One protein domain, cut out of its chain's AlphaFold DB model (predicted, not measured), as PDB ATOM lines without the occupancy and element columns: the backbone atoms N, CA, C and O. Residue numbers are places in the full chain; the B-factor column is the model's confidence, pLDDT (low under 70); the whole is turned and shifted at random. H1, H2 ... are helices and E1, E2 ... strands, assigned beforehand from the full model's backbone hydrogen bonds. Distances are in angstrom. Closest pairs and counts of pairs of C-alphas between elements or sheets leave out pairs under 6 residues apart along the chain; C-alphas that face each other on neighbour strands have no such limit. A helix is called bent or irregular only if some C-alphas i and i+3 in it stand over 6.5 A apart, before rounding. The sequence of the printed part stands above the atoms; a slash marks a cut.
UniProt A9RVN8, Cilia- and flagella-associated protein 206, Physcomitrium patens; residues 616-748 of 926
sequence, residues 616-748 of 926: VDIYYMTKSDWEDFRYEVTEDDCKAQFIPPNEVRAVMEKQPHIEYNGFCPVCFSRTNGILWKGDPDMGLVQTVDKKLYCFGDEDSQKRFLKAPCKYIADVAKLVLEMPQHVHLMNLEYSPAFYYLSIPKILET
ATOM      1  N   VAL A 616       3.790 -25.008 -11.573       39.72
ATOM      2  CA  VAL A 616       4.643 -24.167 -12.430       39.72
ATOM      3  C   VAL A 616       6.124 -24.503 -12.218       39.72
ATOM      4  O   VAL A 616       6.851 -24.653 -13.193       39.72
ATOM      5  N   ASP A 617       6.562 -24.704 -10.971       40.12
ATOM      6  CA  ASP A 617       7.973 -24.973 -10.649       40.12
ATOM      7  C   ASP A 617       8.465 -26.367 -11.132       40.12
ATOM      8  O   ASP A 617       9.653 -26.541 -11.411       40.12
ATOM      9  N   ILE A 618       7.577 -27.370 -11.245       42.69
ATOM     10  CA  ILE A 618       7.920 -28.731 -11.716       42.69
ATOM     11  C   ILE A 618       7.695 -28.896 -13.229       42.69
ATOM     12  O   ILE A 618       8.551 -29.480 -13.903       42.69
ATOM     13  N   TYR A 619       6.570 -28.396 -13.753       40.22
ATOM     14  CA  TYR A 619       6.118 -28.628 -15.132       40.22
ATOM     15  C   TYR A 619       6.350 -27.449 -16.089       40.22
ATOM     16  O   TYR A 619       6.177 -27.621 -17.290       40.22
ATOM     17  N   TYR A 620       6.662 -26.245 -15.597       42.94
ATOM     18  CA  TYR A 620       6.554 -24.991 -16.366       42.94
ATOM     19  C   TYR A 620       5.145 -24.686 -16.925       42.94
ATOM     20  O   TYR A 620       4.983 -23.749 -17.699       42.94
ATOM     21  N   MET A 621       4.115 -25.424 -16.490       38.16
ATOM     22  CA  MET A 621       2.740 -25.305 -16.985       38.16
ATOM     23  C   MET A 621       1.864 -24.451 -16.064       38.16
ATOM     24  O   MET A 621       1.816 -24.638 -14.843       38.16
ATOM     25  N   THR A 622       1.119 -23.539 -16.673       37.00
ATOM     26  CA  THR A 622       0.040 -22.762 -16.066       37.00
ATOM     27  C   THR A 622      -1.254 -23.587 -15.961       37.00
ATOM     28  O   THR A 622      -1.318 -24.752 -16.353       37.00
ATOM     29  N   LYS A 623      -2.323 -22.998 -15.400       35.53
ATOM     30  CA  LYS A 623      -3.625 -23.683 -15.290       35.53
ATOM     31  C   LYS A 623      -4.295 -23.894 -16.658       35.53
ATOM     32  O   LYS A 623      -4.955 -24.911 -16.816       35.53
ATOM     33  N   SER A 624      -4.123 -22.966 -17.603       36.00
ATOM     34  CA  SER A 624      -4.640 -23.098 -18.972       36.00
ATOM     35  C   SER A 624      -4.011 -24.296 -19.672       36.00
ATOM     36  O   SER A 624      -4.736 -25.158 -20.143       36.00
ATOM     37  N   ASP A 625      -2.690 -24.436 -19.603       37.53
ATOM     38  CA  ASP A 625      -1.952 -25.505 -20.290       37.53
ATOM     39  C   ASP A 625      -2.328 -26.903 -19.743       37.53
ATOM     40  O   ASP A 625      -2.315 -27.898 -20.464       37.53
ATOM     41  N   TRP A 626      -2.730 -26.981 -18.467       36.44
ATOM     42  CA  TRP A 626      -3.293 -28.184 -17.827       36.44
ATOM     43  C   TRP A 626      -4.770 -28.460 -18.152       36.44
ATOM     44  O   TRP A 626      -5.266 -29.562 -17.891       36.44
ATOM     45  N   GLU A 627      -5.491 -27.476 -18.681       35.50
ATOM     46  CA  GLU A 627      -6.857 -27.635 -19.180       35.50
ATOM     47  C   GLU A 627      -6.843 -27.926 -20.691       35.50
ATOM     48  O   GLU A 627      -7.552 -28.838 -21.108       35.50
ATOM     49  N   ASP A 628      -5.916 -27.339 -21.456       36.09
ATOM     50  CA  ASP A 628      -5.575 -27.734 -22.834       36.09
ATOM     51  C   ASP A 628      -4.976 -29.152 -22.910       36.09
ATOM     52  O   ASP A 628      -5.180 -29.859 -23.894       36.09
ATOM     53  N   PHE A 629      -4.309 -29.646 -21.857       37.34
ATOM     54  CA  PHE A 629      -3.934 -31.069 -21.750       37.34
ATOM     55  C   PHE A 629      -5.160 -32.008 -21.768       37.34
ATOM     56  O   PHE A 629      -5.049 -33.176 -22.139       37.34
ATOM     57  N   ARG A 630      -6.348 -31.502 -21.409       36.94
ATOM     58  CA  ARG A 630      -7.642 -32.158 -21.654       36.94
ATOM     59  C   ARG A 630      -8.364 -31.508 -22.831       36.94
ATOM     60  O   ARG A 630      -9.538 -31.162 -22.730       36.94
ATOM     61  N   TYR A 631      -7.667 -31.414 -23.962       39.97
ATOM     62  CA  TYR A 631      -8.284 -31.188 -25.261       39.97
ATOM     63  C   TYR A 631      -9.313 -32.302 -25.513       39.97
ATOM     64  O   TYR A 631      -8.958 -33.438 -25.842       39.97
ATOM     65  N   GLU A 632     -10.596 -32.008 -25.285       38.53
ATOM     66  CA  GLU A 632     -11.701 -32.918 -25.587       38.53
ATOM     67  C   GLU A 632     -11.851 -32.988 -27.108       38.53
ATOM     68  O   GLU A 632     -12.570 -32.204 -27.721       38.53
ATOM     69  N   VAL A 633     -11.081 -33.905 -27.702       46.66
ATOM     70  CA  VAL A 633     -10.924 -34.088 -29.148       46.66
ATOM     71  C   VAL A 633     -12.287 -34.140 -29.837       46.66
ATOM     72  O   VAL A 633     -13.087 -35.045 -29.582       46.66
ATOM     73  N   THR A 634     -12.549 -33.165 -30.705       47.19
ATOM     74  CA  THR A 634     -13.862 -32.977 -31.328       47.19
ATOM     75  C   THR A 634     -14.019 -33.856 -32.570       47.19
ATOM     76  O   THR A 634     -13.043 -34.294 -33.177       47.19
ATOM     77  N   GLU A 635     -15.260 -34.104 -33.002       52.28
ATOM     78  CA  GLU A 635     -15.521 -34.893 -34.218       52.28
ATOM     79  C   GLU A 635     -14.979 -34.227 -35.503       52.28
ATOM     80  O   GLU A 635     -14.763 -34.910 -36.508       52.28
ATOM     81  N   ASP A 636     -14.726 -32.914 -35.479       52.59
ATOM     82  CA  ASP A 636     -14.104 -32.180 -36.586       52.59
ATOM     83  C   ASP A 636     -12.578 -32.365 -36.637       52.59
ATOM     84  O   ASP A 636     -12.039 -32.528 -37.734       52.59
ATOM     85  N   ASP A 637     -11.892 -32.462 -35.488       53.97
ATOM     86  CA  ASP A 637     -10.446 -32.759 -35.418       53.97
ATOM     87  C   ASP A 637     -10.103 -34.136 -36.028       53.97
ATOM     88  O   ASP A 637      -8.972 -34.395 -36.444       53.97
ATOM     89  N   CYS A 638     -11.090 -35.035 -36.120       63.19
ATOM     90  CA  CYS A 638     -10.923 -36.410 -36.597       63.19
ATOM     91  C   CYS A 638     -11.029 -36.587 -38.115       63.19
ATOM     92  O   CYS A 638     -11.092 -37.721 -38.597       63.19
ATOM     93  N   LYS A 639     -11.020 -35.494 -38.883       75.56
ATOM     94  CA  LYS A 639     -10.991 -35.528 -40.350       75.56
ATOM     95  C   LYS A 639      -9.551 -35.436 -40.857       75.56
ATOM     96  O   LYS A 639      -8.736 -34.672 -40.347       75.56
ATOM     97  N   ALA A 640      -9.237 -36.221 -41.884       87.50
ATOM     98  CA  ALA A 640      -7.931 -36.201 -42.527       87.50
ATOM     99  C   ALA A 640      -8.043 -36.458 -44.034       87.50
ATOM    100  O   ALA A 640      -8.882 -37.240 -44.485       87.50
ATOM    101  N   GLN A 641      -7.181 -35.797 -44.800       91.06
ATOM    102  CA  GLN A 641      -7.076 -35.883 -46.250       91.06
ATOM    103  C   GLN A 641      -5.810 -36.654 -46.637       91.06
ATOM    104  O   GLN A 641      -4.736 -36.429 -46.087       91.06
ATOM    105  N   PHE A 642      -5.926 -37.547 -47.618       92.94
ATOM    106  CA  PHE A 642      -4.773 -38.175 -48.256       92.94
ATOM    107  C   PHE A 642      -4.149 -37.230 -49.294       92.94
ATOM    108  O   PHE A 642      -4.871 -36.645 -50.103       92.94
ATOM    109  N   ILE A 643      -2.821 -37.106 -49.274       91.12
ATOM    110  CA  ILE A 643      -2.015 -36.398 -50.272       91.12
ATOM    111  C   ILE A 643      -1.296 -37.465 -51.110       91.12
ATOM    112  O   ILE A 643      -0.432 -38.166 -50.573       91.12
ATOM    113  N   PRO A 644      -1.624 -37.615 -52.404       89.88
ATOM    114  CA  PRO A 644      -1.020 -38.644 -53.238       89.88
ATOM    115  C   PRO A 644       0.456 -38.317 -53.554       89.88
ATOM    116  O   PRO A 644       0.839 -37.143 -53.531       89.88
ATOM    117  N   PRO A 645       1.301 -39.315 -53.884       88.81
ATOM    118  CA  PRO A 645       2.755 -39.132 -54.026       88.81
ATOM    119  C   PRO A 645       3.173 -38.015 -54.996       88.81
ATOM    120  O   PRO A 645       4.125 -37.281 -54.740       88.81
ATOM    121  N   ASN A 646       2.413 -37.815 -56.078       89.12
ATOM    122  CA  ASN A 646       2.633 -36.751 -57.065       89.12
ATOM    123  C   ASN A 646       2.459 -35.321 -56.509       89.12
ATOM    124  O   ASN A 646       2.926 -34.370 -57.132       89.12
ATOM    125  N   GLU A 647       1.786 -35.155 -55.369       87.94
ATOM    126  CA  GLU A 647       1.563 -33.866 -54.701       87.94
ATOM    127  C   GLU A 647       2.453 -33.671 -53.465       87.94
ATOM    128  O   GLU A 647       2.690 -32.526 -53.076       87.94
ATOM    129  N   VAL A 648       3.005 -34.751 -52.890       85.00
ATOM    130  CA  VAL A 648       3.842 -34.724 -51.673       85.00
ATOM    131  C   VAL A 648       4.958 -33.686 -51.772       85.00
ATOM    132  O   VAL A 648       5.083 -32.844 -50.884       85.00
ATOM    133  N   ARG A 649       5.706 -33.659 -52.882       84.00
ATOM    134  CA  ARG A 649       6.781 -32.679 -53.103       84.00
ATOM    135  C   ARG A 649       6.284 -31.228 -53.027       84.00
ATOM    136  O   ARG A 649       6.871 -30.419 -52.318       84.00
ATOM    137  N   ALA A 650       5.175 -30.909 -53.696       84.75
ATOM    138  CA  ALA A 650       4.606 -29.556 -53.743       84.75
ATOM    139  C   ALA A 650       3.892 -29.130 -52.439       84.75
ATOM    140  O   ALA A 650       3.484 -27.967 -52.301       84.75
ATOM    141  N   VAL A 651       3.708 -30.067 -51.501       83.94
ATOM    142  CA  VAL A 651       3.316 -29.805 -50.110       83.94
ATOM    143  C   VAL A 651       4.558 -29.625 -49.235       83.94
ATOM    144  O   VAL A 651       4.635 -28.632 -48.516       83.94
ATOM    145  N   MET A 652       5.561 -30.501 -49.346       80.12
ATOM    146  CA  MET A 652       6.816 -30.411 -48.583       80.12
ATOM    147  C   MET A 652       7.608 -29.131 -48.883       80.12
ATOM    148  O   MET A 652       8.122 -28.512 -47.959       80.12
ATOM    149  N   GLU A 653       7.614 -28.656 -50.133       80.38
ATOM    150  CA  GLU A 653       8.194 -27.355 -50.522       80.38
ATOM    151  C   GLU A 653       7.501 -26.145 -49.844       80.38
ATOM    152  O   GLU A 653       8.045 -25.042 -49.849       80.38
ATOM    153  N   LYS A 654       6.314 -26.328 -49.243       82.19
ATOM    154  CA  LYS A 654       5.580 -25.302 -48.468       82.19
ATOM    155  C   LYS A 654       5.591 -25.563 -46.959       82.19
ATOM    156  O   LYS A 654       5.456 -24.626 -46.177       82.19
ATOM    157  N   GLN A 655       5.690 -26.828 -46.563       78.25
ATOM    158  CA  GLN A 655       5.664 -27.307 -45.186       78.25
ATOM    159  C   GLN A 655       6.548 -28.565 -45.094       78.25
ATOM    160  O   GLN A 655       6.042 -29.677 -45.243       78.25
ATOM    161  N   PRO A 656       7.864 -28.422 -44.853       76.06
ATOM    162  CA  PRO A 656       8.788 -29.559 -44.865       76.06
ATOM    163  C   PRO A 656       8.701 -30.436 -43.604       76.06
ATOM    164  O   PRO A 656       9.299 -31.508 -43.557       76.06
ATOM    165  N   HIS A 657       7.969 -30.003 -42.569       81.06
ATOM    166  CA  HIS A 657       7.843 -30.743 -41.315       81.06
ATOM    167  C   HIS A 657       6.811 -31.877 -41.402       81.06
ATOM    168  O   HIS A 657       5.629 -31.635 -41.662       81.06
ATOM    169  N   ILE A 658       7.268 -33.097 -41.114       86.50
ATOM    170  CA  ILE A 658       6.449 -34.299 -40.933       86.50
ATOM    171  C   ILE A 658       6.467 -34.658 -39.443       86.50
ATOM    172  O   ILE A 658       7.532 -34.785 -38.839       86.50
ATOM    173  N   GLU A 659       5.282 -34.845 -38.868       86.75
ATOM    174  CA  GLU A 659       5.081 -35.181 -37.459       86.75
ATOM    175  C   GLU A 659       5.747 -36.502 -37.058       86.75
ATOM    176  O   GLU A 659       5.995 -37.388 -37.882       86.75
ATOM    177  N   TYR A 660       6.000 -36.648 -35.755       86.62
ATOM    178  CA  TYR A 660       6.651 -37.819 -35.161       86.62
ATOM    179  C   TYR A 660       7.990 -38.190 -35.834       86.62
ATOM    180  O   TYR A 660       8.329 -39.369 -35.906       86.62
ATOM    181  N   ASN A 661       8.736 -37.219 -36.382       84.12
ATOM    182  CA  ASN A 661       9.940 -37.441 -37.202       84.12
ATOM    183  C   ASN A 661       9.735 -38.441 -38.367       84.12
ATOM    184  O   ASN A 661      10.654 -39.164 -38.764       84.12
ATOM    185  N   GLY A 662       8.512 -38.516 -38.905       87.12
ATOM    186  CA  GLY A 662       8.142 -39.460 -39.960       87.12
ATOM    187  C   GLY A 662       7.972 -40.915 -39.501       87.12
ATOM    188  O   GLY A 662       7.835 -41.796 -40.352       87.12
ATOM    189  N   PHE A 663       7.965 -41.209 -38.197       90.31
ATOM    190  CA  PHE A 663       7.597 -42.535 -37.690       90.31
ATOM    191  C   PHE A 663       6.083 -42.774 -37.805       90.31
ATOM    192  O   PHE A 663       5.270 -41.901 -37.509       90.31
ATOM    193  N   CYS A 664       5.686 -43.982 -38.217       92.19
ATOM    194  CA  CYS A 664       4.282 -44.317 -38.452       92.19
ATOM    195  C   CYS A 664       3.494 -44.463 -37.129       92.19
ATOM    196  O   CYS A 664       3.710 -45.445 -36.400       92.19
ATOM    197  N   PRO A 665       2.514 -43.582 -36.826       91.62
ATOM    198  CA  PRO A 665       1.806 -43.599 -35.541       91.62
ATOM    199  C   PRO A 665       0.940 -44.851 -35.355       91.62
ATOM    200  O   PRO A 665       0.796 -45.373 -34.247       91.62
ATOM    201  N   VAL A 666       0.393 -45.383 -36.451       91.62
ATOM    202  CA  VAL A 666      -0.444 -46.590 -36.431       91.62
ATOM    203  C   VAL A 666       0.388 -47.845 -36.173       91.62
ATOM    204  O   VAL A 666      -0.063 -48.723 -35.436       91.62
ATOM    205  N   CYS A 667       1.607 -47.926 -36.715       90.69
ATOM    206  CA  CYS A 667       2.537 -49.012 -36.403       90.69
ATOM    207  C   CYS A 667       2.957 -48.937 -34.932       90.69
ATOM    208  O   CYS A 667       2.832 -49.937 -34.228       90.69
ATOM    209  N   PHE A 668       3.345 -47.756 -34.434       90.50
ATOM    210  CA  PHE A 668       3.733 -47.555 -33.031       90.50
ATOM    211  C   PHE A 668       2.616 -47.963 -32.048       90.50
ATOM    212  O   PHE A 668       2.864 -48.759 -31.137       90.50
ATOM    213  N   SER A 669       1.370 -47.525 -32.297       87.69
ATOM    214  CA  SER A 669       0.166 -47.946 -31.552       87.69
ATOM    215  C   SER A 669      -0.040 -49.469 -31.586       87.69
ATOM    216  O   SER A 669      -0.055 -50.127 -30.542       87.69
ATOM    217  N   ARG A 670      -0.140 -50.071 -32.782       86.69
ATOM    218  CA  ARG A 670      -0.457 -51.507 -32.952       86.69
ATOM    219  C   ARG A 670       0.612 -52.445 -32.391       86.69
ATOM    220  O   ARG A 670       0.289 -53.570 -32.013       86.69
ATOM    221  N   THR A 671       1.870 -52.017 -32.383       85.06
ATOM    222  CA  THR A 671       3.020 -52.861 -32.024       85.06
ATOM    223  C   THR A 671       3.466 -52.729 -30.565       85.06
ATOM    224  O   THR A 671       4.397 -53.423 -30.159       85.06
ATOM    225  N   ASN A 672       2.803 -51.888 -29.760       82.50
ATOM    226  CA  ASN A 672       3.229 -51.544 -28.397       82.50
ATOM    227  C   ASN A 672       4.633 -50.893 -28.364       82.50
ATOM    228  O   ASN A 672       5.532 -51.298 -27.613       82.50
ATOM    229  N   GLY A 673       4.815 -49.882 -29.222       84.69
ATOM    230  CA  GLY A 673       5.983 -49.001 -29.239       84.69
ATOM    231  C   GLY A 673       7.097 -49.353 -30.230       84.69
ATOM    232  O   GLY A 673       8.211 -48.875 -30.052       84.69
ATOM    233  N   ILE A 674       6.868 -50.201 -31.241       87.69
ATOM    234  CA  ILE A 674       7.892 -50.468 -32.267       87.69
ATOM    235  C   ILE A 674       7.856 -49.354 -33.315       87.69
ATOM    236  O   ILE A 674       6.878 -49.191 -34.044       87.69
ATOM    237  N   LEU A 675       8.948 -48.592 -33.386       88.62
ATOM    238  CA  LEU A 675       9.154 -47.541 -34.376       88.62
ATOM    239  C   LEU A 675       9.405 -48.139 -35.764       88.62
ATOM    240  O   LEU A 675      10.391 -48.843 -35.975       88.62
ATOM    241  N   TRP A 676       8.530 -47.826 -36.719       87.44
ATOM    242  CA  TRP A 676       8.760 -48.031 -38.153       87.44
ATOM    243  C   TRP A 676       8.789 -46.643 -38.804       87.44
ATOM    244  O   TRP A 676       7.825 -45.888 -38.632       87.44
ATOM    245  N   LYS A 677       9.862 -46.276 -39.526       85.44
ATOM    246  CA  LYS A 677       9.824 -45.070 -40.377       85.44
ATOM    247  C   LYS A 677       8.779 -45.279 -41.476       85.44
ATOM    248  O   LYS A 677       8.645 -46.387 -41.996       85.44
ATOM    249  N   GLY A 678       8.015 -44.236 -41.775       85.81
ATOM    250  CA  GLY A 678       7.122 -44.211 -42.922       85.81
ATOM    251  C   GLY A 678       7.859 -43.889 -44.218       85.81
ATOM    252  O   GLY A 678       8.961 -43.340 -44.190       85.81
ATOM    253  N   ASP A 679       7.226 -44.218 -45.339       84.56
ATOM    254  CA  ASP A 679       7.725 -43.938 -46.685       84.56
ATOM    255  C   ASP A 679       6.909 -42.798 -47.339       84.56
ATOM    256  O   ASP A 679       5.709 -42.981 -47.581       84.56
ATOM    257  N   PRO A 680       7.508 -41.620 -47.613       84.88
ATOM    258  CA  PRO A 680       6.819 -40.510 -48.274       84.88
ATOM    259  C   PRO A 680       6.300 -40.858 -49.675       84.88
ATOM    260  O   PRO A 680       5.286 -40.293 -50.095       84.88
ATOM    261  N   ASP A 681       6.932 -41.811 -50.370       84.94
ATOM    262  CA  ASP A 681       6.551 -42.212 -51.731       84.94
ATOM    263  C   ASP A 681       5.229 -43.009 -51.763       84.94
ATOM    264  O   ASP A 681       4.625 -43.173 -52.824       84.94
ATOM    265  N   MET A 682       4.709 -43.434 -50.602       85.88
ATOM    266  CA  MET A 682       3.339 -43.957 -50.452       85.88
ATOM    267  C   MET A 682       2.272 -42.865 -50.239       85.88
ATOM    268  O   MET A 682       1.078 -43.173 -50.159       85.88
ATOM    269  N   GLY A 683       2.672 -41.594 -50.163       86.75
ATOM    270  CA  GLY A 683       1.782 -40.460 -49.932       86.75
ATOM    271  C   GLY A 683       1.545 -40.158 -48.449       86.75
ATOM    272  O   GLY A 683       1.496 -41.047 -47.591       86.75
ATOM    273  N   LEU A 684       1.377 -38.870 -48.149       91.38
ATOM    274  CA  LEU A 684       1.187 -38.357 -46.790       91.38
ATOM    275  C   LEU A 684      -0.302 -38.281 -46.425       91.38
ATOM    276  O   LEU A 684      -1.180 -38.275 -47.288       91.38
ATOM    277  N   VAL A 685      -0.602 -38.165 -45.132       92.75
ATOM    278  CA  VAL A 685      -1.947 -37.803 -44.654       92.75
ATOM    279  C   VAL A 685      -1.876 -36.481 -43.900       92.75
ATOM    280  O   VAL A 685      -1.045 -36.331 -43.006       92.75
ATOM    281  N   GLN A 686      -2.760 -35.548 -44.247       91.81
ATOM    282  CA  GLN A 686      -2.894 -34.248 -43.598       91.81
ATOM    283  C   GLN A 686      -4.174 -34.182 -42.758       91.81
ATOM    284  O   GLN A 686      -5.260 -34.475 -43.256       91.81
ATOM    285  N   THR A 687      -4.067 -33.800 -41.487       88.31
ATOM    286  CA  THR A 687      -5.217 -33.531 -40.598       88.31
ATOM    287  C   THR A 687      -5.730 -32.093 -40.756       88.31
ATOM    288  O   THR A 687      -5.100 -31.268 -41.419       88.31
ATOM    289  N   VAL A 688      -6.891 -31.767 -40.169       84.38
ATOM    290  CA  VAL A 688      -7.521 -30.427 -40.292       84.38
ATOM    291  C   VAL A 688      -6.609 -29.290 -39.811       84.38
ATOM    292  O   VAL A 688      -6.582 -28.215 -40.412       84.38
ATOM    293  N   ASP A 689      -5.797 -29.541 -38.785       81.88
ATOM    294  CA  ASP A 689      -4.776 -28.627 -38.256       81.88
ATOM    295  C   ASP A 689      -3.492 -28.555 -39.115       81.88
ATOM    296  O   ASP A 689      -2.488 -27.979 -38.699       81.88
ATOM    297  N   LYS A 690      -3.539 -29.099 -40.340       85.88
ATOM    298  CA  LYS A 690      -2.488 -29.124 -41.372       85.88
ATOM    299  C   LYS A 690      -1.245 -29.950 -41.043       85.88
ATOM    300  O   LYS A 690      -0.329 -29.985 -41.869       85.88
ATOM    301  N   LYS A 691      -1.201 -30.653 -39.912       87.19
ATOM    302  CA  LYS A 691      -0.104 -31.577 -39.591       87.19
ATOM    303  C   LYS A 691       0.021 -32.687 -40.636       87.19
ATOM    304  O   LYS A 691      -0.987 -33.166 -41.151       87.19
ATOM    305  N   LEU A 692       1.256 -33.075 -40.959       90.00
ATOM    306  CA  LEU A 692       1.579 -34.064 -41.992       90.00
ATOM    307  C   LEU A 692       2.103 -35.349 -41.355       90.00
ATOM    308  O   LEU A 692       3.080 -35.315 -40.611       90.00
ATOM    309  N   TYR A 693       1.492 -36.483 -41.692       91.00
ATOM    310  CA  TYR A 693       1.849 -37.804 -41.175       91.00
ATOM    311  C   TYR A 693       2.311 -38.739 -42.295       91.00
ATOM    312  O   TYR A 693       1.755 -38.728 -43.397       91.00
ATOM    313  N   CYS A 694       3.298 -39.579 -41.982       91.25
ATOM    314  CA  CYS A 694       3.864 -40.590 -42.876       91.25
ATOM    315  C   CYS A 694       3.608 -42.011 -42.335       91.25
ATOM    316  O   CYS A 694       3.425 -42.198 -41.128       91.25
ATOM    317  N   PHE A 695       3.569 -43.021 -43.213       92.12
ATOM    318  CA  PHE A 695       3.115 -44.379 -42.873       92.12
ATOM    319  C   PHE A 695       4.042 -45.457 -43.429       92.12
ATOM    320  O   PHE A 695       4.594 -45.308 -44.511       92.12
ATOM    321  N   GLY A 696       4.218 -46.545 -42.674       87.31
ATOM    322  CA  GLY A 696       5.067 -47.681 -43.062       87.31
ATOM    323  C   GLY A 696       4.348 -48.758 -43.882       87.31
ATOM    324  O   GLY A 696       5.004 -49.626 -44.447       87.31
ATOM    325  N   ASP A 697       3.014 -48.710 -43.960       90.62
ATOM    326  CA  ASP A 697       2.207 -49.581 -44.815       90.62
ATOM    327  C   ASP A 697       0.828 -48.957 -45.137       90.62
ATOM    328  O   ASP A 697       0.319 -48.087 -44.420       90.62
ATOM    329  N   GLU A 698       0.212 -49.417 -46.229       90.75
ATOM    330  CA  GLU A 698      -1.058 -48.898 -46.757       90.75
ATOM    331  C   GLU A 698      -2.274 -49.235 -45.857       90.75
ATOM    332  O   GLU A 698      -3.231 -48.463 -45.779       90.75
ATOM    333  N   ASP A 699      -2.245 -50.356 -45.121       91.31
ATOM    334  CA  ASP A 699      -3.283 -50.727 -44.141       91.31
ATOM    335  C   ASP A 699      -3.275 -49.753 -42.950       91.31
ATOM    336  O   ASP A 699      -4.327 -49.336 -42.460       91.31
ATOM    337  N   SER A 700      -2.090 -49.327 -42.527       92.75
ATOM    338  CA  SER A 700      -1.855 -48.339 -41.483       92.75
ATOM    339  C   SER A 700      -2.297 -46.935 -41.919       92.75
ATOM    340  O   SER A 700      -3.047 -46.289 -41.184       92.75
ATOM    341  N   GLN A 701      -1.967 -46.502 -43.140       93.50
ATOM    342  CA  GLN A 701      -2.478 -45.251 -43.729       93.50
ATOM    343  C   GLN A 701      -4.024 -45.251 -43.805       93.50
ATOM    344  O   GLN A 701      -4.688 -44.340 -43.297       93.50
ATOM    345  N   LYS A 702      -4.624 -46.333 -44.328       90.88
ATOM    346  CA  LYS A 702      -6.088 -46.532 -44.418       90.88
ATOM    347  C   LYS A 702      -6.790 -46.651 -43.060       90.88
ATOM    348  O   LYS A 702      -8.006 -46.450 -42.992       90.88
ATOM    349  N   ARG A 703      -6.074 -47.001 -41.986       91.19
ATOM    350  CA  ARG A 703      -6.582 -46.969 -40.601       91.19
ATOM    351  C   ARG A 703      -6.529 -45.567 -40.015       91.19
ATOM    352  O   ARG A 703      -7.510 -45.160 -39.398       91.19
ATOM    353  N   PHE A 704      -5.438 -44.833 -40.232       91.81
ATOM    354  CA  PHE A 704      -5.308 -43.460 -39.748       91.81
ATOM    355  C   PHE A 704      -6.392 -42.562 -40.346       91.81
ATOM    356  O   PHE A 704      -7.134 -41.942 -39.597       91.81
ATOM    357  N   LEU A 705      -6.593 -42.616 -41.669       89.94
ATOM    358  CA  LEU A 705      -7.655 -41.884 -42.382       89.94
ATOM    359  C   LEU A 705      -9.084 -42.149 -41.859       89.94
ATOM    360  O   LEU A 705      -9.981 -41.352 -42.111       89.94
ATOM    361  N   LYS A 706      -9.316 -43.258 -41.141       88.25
ATOM    362  CA  LYS A 706     -10.619 -43.597 -40.536       88.25
ATOM    363  C   LYS A 706     -10.770 -43.139 -39.084       88.25
ATOM    364  O   LYS A 706     -11.895 -43.108 -38.598       88.25
ATOM    365  N   ALA A 707      -9.671 -42.868 -38.378       84.06
ATOM    366  CA  ALA A 707      -9.678 -42.468 -36.967       84.06
ATOM    367  C   ALA A 707      -8.348 -41.794 -36.537       84.06
ATOM    368  O   ALA A 707      -7.642 -42.357 -35.691       84.06
ATOM    369  N   PRO A 708      -7.987 -40.602 -37.063       87.88
ATOM    370  CA  PRO A 708      -6.697 -39.953 -36.785       87.88
ATOM    371  C   PRO A 708      -6.499 -39.713 -35.283       87.88
ATOM    372  O   PRO A 708      -5.529 -40.175 -34.683       87.88
ATOM    373  N   CYS A 709      -7.517 -39.105 -34.664       80.88
ATOM    374  CA  CYS A 709      -7.648 -38.832 -33.234       80.88
ATOM    375  C   CYS A 709      -7.261 -40.005 -32.334       80.88
ATOM    376  O   CYS A 709      -6.524 -39.832 -31.364       80.88
ATOM    377  N   LYS A 710      -7.734 -41.214 -32.667       83.62
ATOM    378  CA  LYS A 710      -7.446 -42.409 -31.875       83.62
ATOM    379  C   LYS A 710      -5.946 -42.688 -31.859       83.62
ATOM    380  O   LYS A 710      -5.384 -42.929 -30.800       83.62
ATOM    381  N   TYR A 711      -5.305 -42.662 -33.022       86.00
ATOM    382  CA  TYR A 711      -3.891 -43.000 -33.133       86.00
ATOM    383  C   TYR A 711      -2.982 -41.918 -32.547       86.00
ATOM    384  O   TYR A 711      -1.975 -42.258 -31.936       86.00
ATOM    385  N   ILE A 712      -3.374 -40.645 -32.637       84.12
ATOM    386  CA  ILE A 712      -2.695 -39.534 -31.951       84.12
ATOM    387  C   ILE A 712      -2.761 -39.727 -30.421       84.12
ATOM    388  O   ILE A 712      -1.738 -39.621 -29.739       84.12
ATOM    389  N   ALA A 713      -3.928 -40.096 -29.879       76.75
ATOM    390  CA  ALA A 713      -4.102 -40.385 -28.453       76.75
ATOM    391  C   ALA A 713      -3.378 -41.672 -27.996       76.75
ATOM    392  O   ALA A 713      -2.745 -41.674 -26.938       76.75
ATOM    393  N   ASP A 714      -3.416 -42.747 -28.796       78.31
ATOM    394  CA  ASP A 714      -2.672 -43.992 -28.544       78.31
ATOM    395  C   ASP A 714      -1.155 -43.716 -28.467       78.31
ATOM    396  O   ASP A 714      -0.484 -44.214 -27.560       78.31
ATOM    397  N   VAL A 715      -0.613 -42.902 -29.389       84.25
ATOM    398  CA  VAL A 715       0.802 -42.486 -29.389       84.25
ATOM    399  C   VAL A 715       1.128 -41.698 -28.122       84.25
ATOM    400  O   VAL A 715       2.069 -42.065 -27.419       84.25
ATOM    401  N   ALA A 716       0.340 -40.673 -27.780       78.00
ATOM    402  CA  ALA A 716       0.573 -39.876 -26.575       78.00
ATOM    403  C   ALA A 716       0.583 -40.749 -25.302       78.00
ATOM    404  O   ALA A 716       1.493 -40.636 -24.478       78.00
ATOM    405  N   LYS A 717      -0.365 -41.687 -25.176       75.38
ATOM    406  CA  LYS A 717      -0.411 -42.649 -24.063       75.38
ATOM    407  C   LYS A 717       0.833 -43.542 -24.008       75.38
ATOM    408  O   LYS A 717       1.415 -43.705 -22.939       75.38
ATOM    409  N   LEU A 718       1.261 -44.099 -25.141       80.50
ATOM    410  CA  LEU A 718       2.446 -44.962 -25.200       80.50
ATOM    411  C   LEU A 718       3.752 -44.206 -24.909       80.50
ATOM    412  O   LEU A 718       4.672 -44.798 -24.353       80.50
ATOM    413  N   VAL A 719       3.838 -42.912 -25.229       80.88
ATOM    414  CA  VAL A 719       4.999 -42.069 -24.886       80.88
ATOM    415  C   VAL A 719       5.020 -41.714 -23.393       80.88
ATOM    416  O   VAL A 719       6.094 -41.681 -22.802       80.88
ATOM    417  N   LEU A 720       3.863 -41.545 -22.741       73.81
ATOM    418  CA  LEU A 720       3.789 -41.427 -21.275       73.81
ATOM    419  C   LEU A 720       4.228 -42.724 -20.568       73.81
ATOM    420  O   LEU A 720       4.943 -42.680 -19.565       73.81
ATOM    421  N   GLU A 721       3.847 -43.883 -21.113       75.25
ATOM    422  CA  GLU A 721       4.330 -45.188 -20.639       75.25
ATOM    423  C   GLU A 721       5.826 -45.405 -20.935       75.25
ATOM    424  O   GLU A 721       6.492 -46.114 -20.183       75.25
ATOM    425  N   MET A 722       6.372 -44.793 -21.995       81.19
ATOM    426  CA  MET A 722       7.755 -44.977 -22.463       81.19
ATOM    427  C   MET A 722       8.432 -43.639 -22.849       81.19
ATOM    428  O   MET A 722       8.639 -43.378 -24.045       81.19
ATOM    429  N   PRO A 723       8.826 -42.805 -21.858       80.69
ATOM    430  CA  PRO A 723       9.333 -41.443 -22.079       80.69
ATOM    431  C   PRO A 723      10.594 -41.330 -22.941       80.69
ATOM    432  O   PRO A 723      10.877 -40.258 -23.475       80.69
ATOM    433  N   GLN A 724      11.342 -42.420 -23.135       86.56
ATOM    434  CA  GLN A 724      12.517 -42.435 -24.008       86.56
ATOM    435  C   GLN A 724      12.187 -42.138 -25.484       86.56
ATOM    436  O   GLN A 724      13.093 -41.852 -26.259       86.56
ATOM    437  N   HIS A 725      10.911 -42.167 -25.883       87.75
ATOM    438  CA  HIS A 725      10.484 -41.840 -27.247       87.75
ATOM    439  C   HIS A 725      10.120 -40.359 -27.470       87.75
ATOM    440  O   HIS A 725       9.835 -40.004 -28.611       87.75
ATOM    441  N   VAL A 726      10.131 -39.499 -26.437       83.94
ATOM    442  CA  VAL A 726       9.741 -38.073 -26.563       83.94
ATOM    443  C   VAL A 726      10.601 -37.357 -27.608       83.94
ATOM    444  O   VAL A 726      10.087 -36.981 -28.658       83.94
ATOM    445  N   HIS A 727      11.912 -37.255 -27.366       84.00
ATOM    446  CA  HIS A 727      12.854 -36.597 -28.281       84.00
ATOM    447  C   HIS A 727      12.978 -37.337 -29.624       84.00
ATOM    448  O   HIS A 727      13.160 -36.733 -30.677       84.00
ATOM    449  N   LEU A 728      12.813 -38.665 -29.617       86.12
ATOM    450  CA  LEU A 728      12.903 -39.483 -30.827       86.12
ATOM    451  C   LEU A 728      11.760 -39.212 -31.820       86.12
ATOM    452  O   LEU A 728      11.945 -39.370 -33.026       86.12
ATOM    453  N   MET A 729      10.603 -38.761 -31.330       86.00
ATOM    454  CA  MET A 729       9.456 -38.342 -32.141       86.00
ATOM    455  C   MET A 729       9.232 -36.815 -32.134       86.00
ATOM    456  O   MET A 729       8.152 -36.375 -32.519       86.00
ATOM    457  N   ASN A 730      10.228 -36.010 -31.728       82.19
ATOM    458  CA  ASN A 730      10.163 -34.537 -31.669       82.19
ATOM    459  C   ASN A 730       8.965 -34.001 -30.849       82.19
ATOM    460  O   ASN A 730       8.288 -33.043 -31.228       82.19
ATOM    461  N   LEU A 731       8.647 -34.664 -29.733       81.75
ATOM    462  CA  LEU A 731       7.492 -34.332 -28.895       81.75
ATOM    463  C   LEU A 731       7.805 -33.344 -27.767       81.75
ATOM    464  O   LEU A 731       6.871 -32.842 -27.145       81.75
ATOM    465  N   GLU A 732       9.069 -33.010 -27.517       73.12
ATOM    466  CA  GLU A 732       9.502 -32.088 -26.457       73.12
ATOM    467  C   GLU A 732       8.978 -30.647 -26.608       73.12
ATOM    468  O   GLU A 732       9.010 -29.883 -25.645       73.12
ATOM    469  N   TYR A 733       8.464 -30.278 -27.784       72.44
ATOM    470  CA  TYR A 733       7.809 -28.988 -28.039       72.44
ATOM    471  C   TYR A 733       6.276 -29.050 -27.919       72.44
ATOM    472  O   TYR A 733       5.612 -28.014 -27.945       72.44
ATOM    473  N   SER A 734       5.696 -30.244 -27.761       68.12
ATOM    474  CA  SER A 734       4.259 -30.423 -27.533       68.12
ATOM    475  C   SER A 734       3.890 -30.057 -26.087       68.12
ATOM    476  O   SER A 734       4.582 -30.503 -25.166       68.12
ATOM    477  N   PRO A 735       2.772 -29.344 -25.830       62.47
ATOM    478  CA  PRO A 735       2.326 -29.018 -24.469       62.47
ATOM    479  C   PRO A 735       2.216 -30.234 -23.537       62.47
ATOM    480  O   PRO A 735       2.483 -30.127 -22.344       62.47
ATOM    481  N   ALA A 736       1.897 -31.412 -24.087       63.31
ATOM    482  CA  ALA A 736       1.786 -32.667 -23.343       63.31
ATOM    483  C   ALA A 736       3.130 -33.260 -22.868       63.31
ATOM    484  O   ALA A 736       3.111 -34.159 -22.031       63.31
ATOM    485  N   PHE A 737       4.274 -32.784 -23.377       70.50
ATOM    486  CA  PHE A 737       5.611 -33.284 -23.018       70.50
ATOM    487  C   PHE A 737       6.658 -32.172 -22.809       70.50
ATOM    488  O   PHE A 737       7.824 -32.481 -22.575       70.50
ATOM    489  N   TYR A 738       6.266 -30.893 -22.831       66.81
ATOM    490  CA  TYR A 738       7.175 -29.740 -22.727       66.81
ATOM    491  C   TYR A 738       8.081 -29.765 -21.484       66.81
ATOM    492  O   TYR A 738       9.245 -29.375 -21.528       66.81
ATOM    493  N   TYR A 739       7.592 -30.309 -20.369       69.00
ATOM    494  CA  TYR A 739       8.381 -30.494 -19.148       69.00
ATOM    495  C   TYR A 739       9.484 -31.567 -19.292       69.00
ATOM    496  O   TYR A 739      10.459 -31.522 -18.543       69.00
ATOM    497  N   LEU A 740       9.394 -32.504 -20.241       73.62
ATOM    498  CA  LEU A 740      10.463 -33.473 -20.545       73.62
ATOM    499  C   LEU A 740      11.539 -32.917 -21.490       73.62
ATOM    500  O   LEU A 740      12.570 -33.564 -21.652       73.62
ATOM    501  N   SER A 741      11.339 -31.718 -22.047       76.00
ATOM    502  CA  SER A 741      12.316 -31.016 -22.880       76.00
ATOM    503  C   SER A 741      13.647 -30.821 -22.147       76.00
ATOM    504  O   SER A 741      13.745 -30.046 -21.187       76.00
ATOM    505  N   ILE A 742      14.691 -31.514 -22.607       79.88
ATOM    506  CA  ILE A 742      16.053 -31.386 -22.069       79.88
ATOM    507  C   ILE A 742      16.615 -29.959 -22.238       79.88
ATOM    508  O   ILE A 742      17.168 -29.456 -21.257       79.88
ATOM    509  N   PRO A 743      16.405 -29.232 -23.359       75.00
ATOM    510  CA  PRO A 743      16.767 -27.819 -23.460       75.00
ATOM    511  C   PRO A 743      16.096 -26.982 -22.367       75.00
ATOM    512  O   PRO A 743      16.752 -26.158 -21.730       75.00
ATOM    513  N   LYS A 744      14.830 -27.267 -22.026       71.19
ATOM    514  CA  LYS A 744      14.147 -26.551 -20.940       71.19
ATOM    515  C   LYS A 744      14.667 -26.908 -19.543       71.19
ATOM    516  O   LYS A 744      14.643 -26.062 -18.648       71.19
ATOM    517  N   ILE A 745      15.178 -28.127 -19.339       74.75
ATOM    518  CA  ILE A 745      15.927 -28.494 -18.121       74.75
ATOM    519  C   ILE A 745      17.250 -27.709 -18.048       74.75
ATOM    520  O   ILE A 745      17.600 -27.220 -16.976       74.75
ATOM    521  N   LEU A 746      17.948 -27.536 -19.172       72.12
ATOM    522  CA  LEU A 746      19.227 -26.815 -19.268       72.12
ATOM    523  C   LEU A 746      19.084 -25.290 -19.092       72.12
ATOM    524  O   LEU A 746      19.953 -24.658 -18.492       72.12
ATOM    525  N   GLU A 747      17.965 -24.705 -19.528       66.00
ATOM    526  CA  GLU A 747      17.594 -23.309 -19.233       66.00
ATOM    527  C   GLU A 747      17.232 -23.071 -17.753       66.00
ATOM    528  O   GLU A 747      17.319 -21.942 -17.262       66.00
ATOM    529  N   THR A 748      16.792 -24.110 -17.034       62.38
ATOM    530  CA  THR A 748      16.316 -23.993 -15.646       62.38
ATOM    531  C   THR A 748      17.448 -23.519 -14.722       62.38
ATOM    532  O   THR A 748      18.606 -23.909 -14.874       62.38
TER     533      THR A 748
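This is residues 616 to 748 of the 926 residues of the protein "Cilia- and flagella-associated protein 206" of Physcomitrium patens (UniProt A9RVN8). H6 and H7 both pack on the short helix H5, making a small cluster of three helices on one side of the domain, and a small sheet of two strands, E1 and E2, sits beside H6 and the first residue of H7, with H3 next to E2. Long loops wind between these parts, H4 lies near the middle, and the short helices H1, H2 and H8 lie toward the opposite end of the longest axis from H3. The printed part has 133 residues, with eight named helices and two named strands in the order H1, H2, E1, H3, H4, H5, E2, H6, H7, H8; the sheet is antiparallel. The class is mostly helix, though under half of the residues, 64, are in named elements. The whole is compact, with a radius of gyration of the C-alphas of 15.4 A and spans of 48 by 32 by 30 A.

H1 is residues 616 to 619, 5.4 A long, with C-alpha 616 at (4.643, -24.167, -12.430). H2 is residues 623 to 628, 8.8 A. E1 is residues 640 to 643, 9.7 A. H3, residues 645 to 652, 11.1 A, is irregular: C-alphas 646 and 649 are 7.0 A apart. H4 is residues 659 to 662, 5.8 A, and H5 is residues 665 to 671, 10.0 A. E2 is residues 684 to 687, 10.1 A, and H6 is residues 698 to 704, 9.8 A. H7, the longest helix, is residues 708 to 721, 20.2 A, and begins at C-alpha 708, (-6.697, -39.953, -36.785). H8 is residues 742 to 747, 8.7 A, ending at C-alpha 747, (17.594, -23.309, -19.233).

H5 and H7 touch, closest at the C-alphas of Ser 669 and Asp 714, 5.7 A apart, at a steep tilt of 59 degrees, the same way. H5 and H6 touch, closest at the C-alphas of Val 666 and Ser 700, 5.5 A apart, about perpendicular at 74 degrees. H6 and H7 are close but not clearly touching, with the closest C-alphas, Phe 704 and Tyr 711, 6.8 A apart. E1 and E2 are antiparallel neighbours at 152 degrees; N 641 and O 686 are 2.8 A apart, and N 684 and O 643 are 3.1 A apart, both within hydrogen-bond range. Residues 685 to 686 of E2 also pair, antiparallel, with residues 692 to 693. The closest C-alphas of H3 and E2, Val 648 and Leu 684, are 6.6 A apart. H4 and H5 meet only through their link. H1, H2 and H8 are apart from one another. In H2, H5, H6, H7 and H8 every O i to N i+4 pair is within hydrogen-bond range, in H3 2 of 4; H1 and H4 are too short for such a pair.

The C-alphas farthest apart, Asp 617 and Asn 646, are 48.2 A apart. The printed part has no cut. The links H2 to E1, H5 to E2 and H7 to H8 are long. The mean pLDDT of the printed part is 76.4; residues 616 to 638, 734 to 736, 738 to 739 and 747 to 748 are under 70.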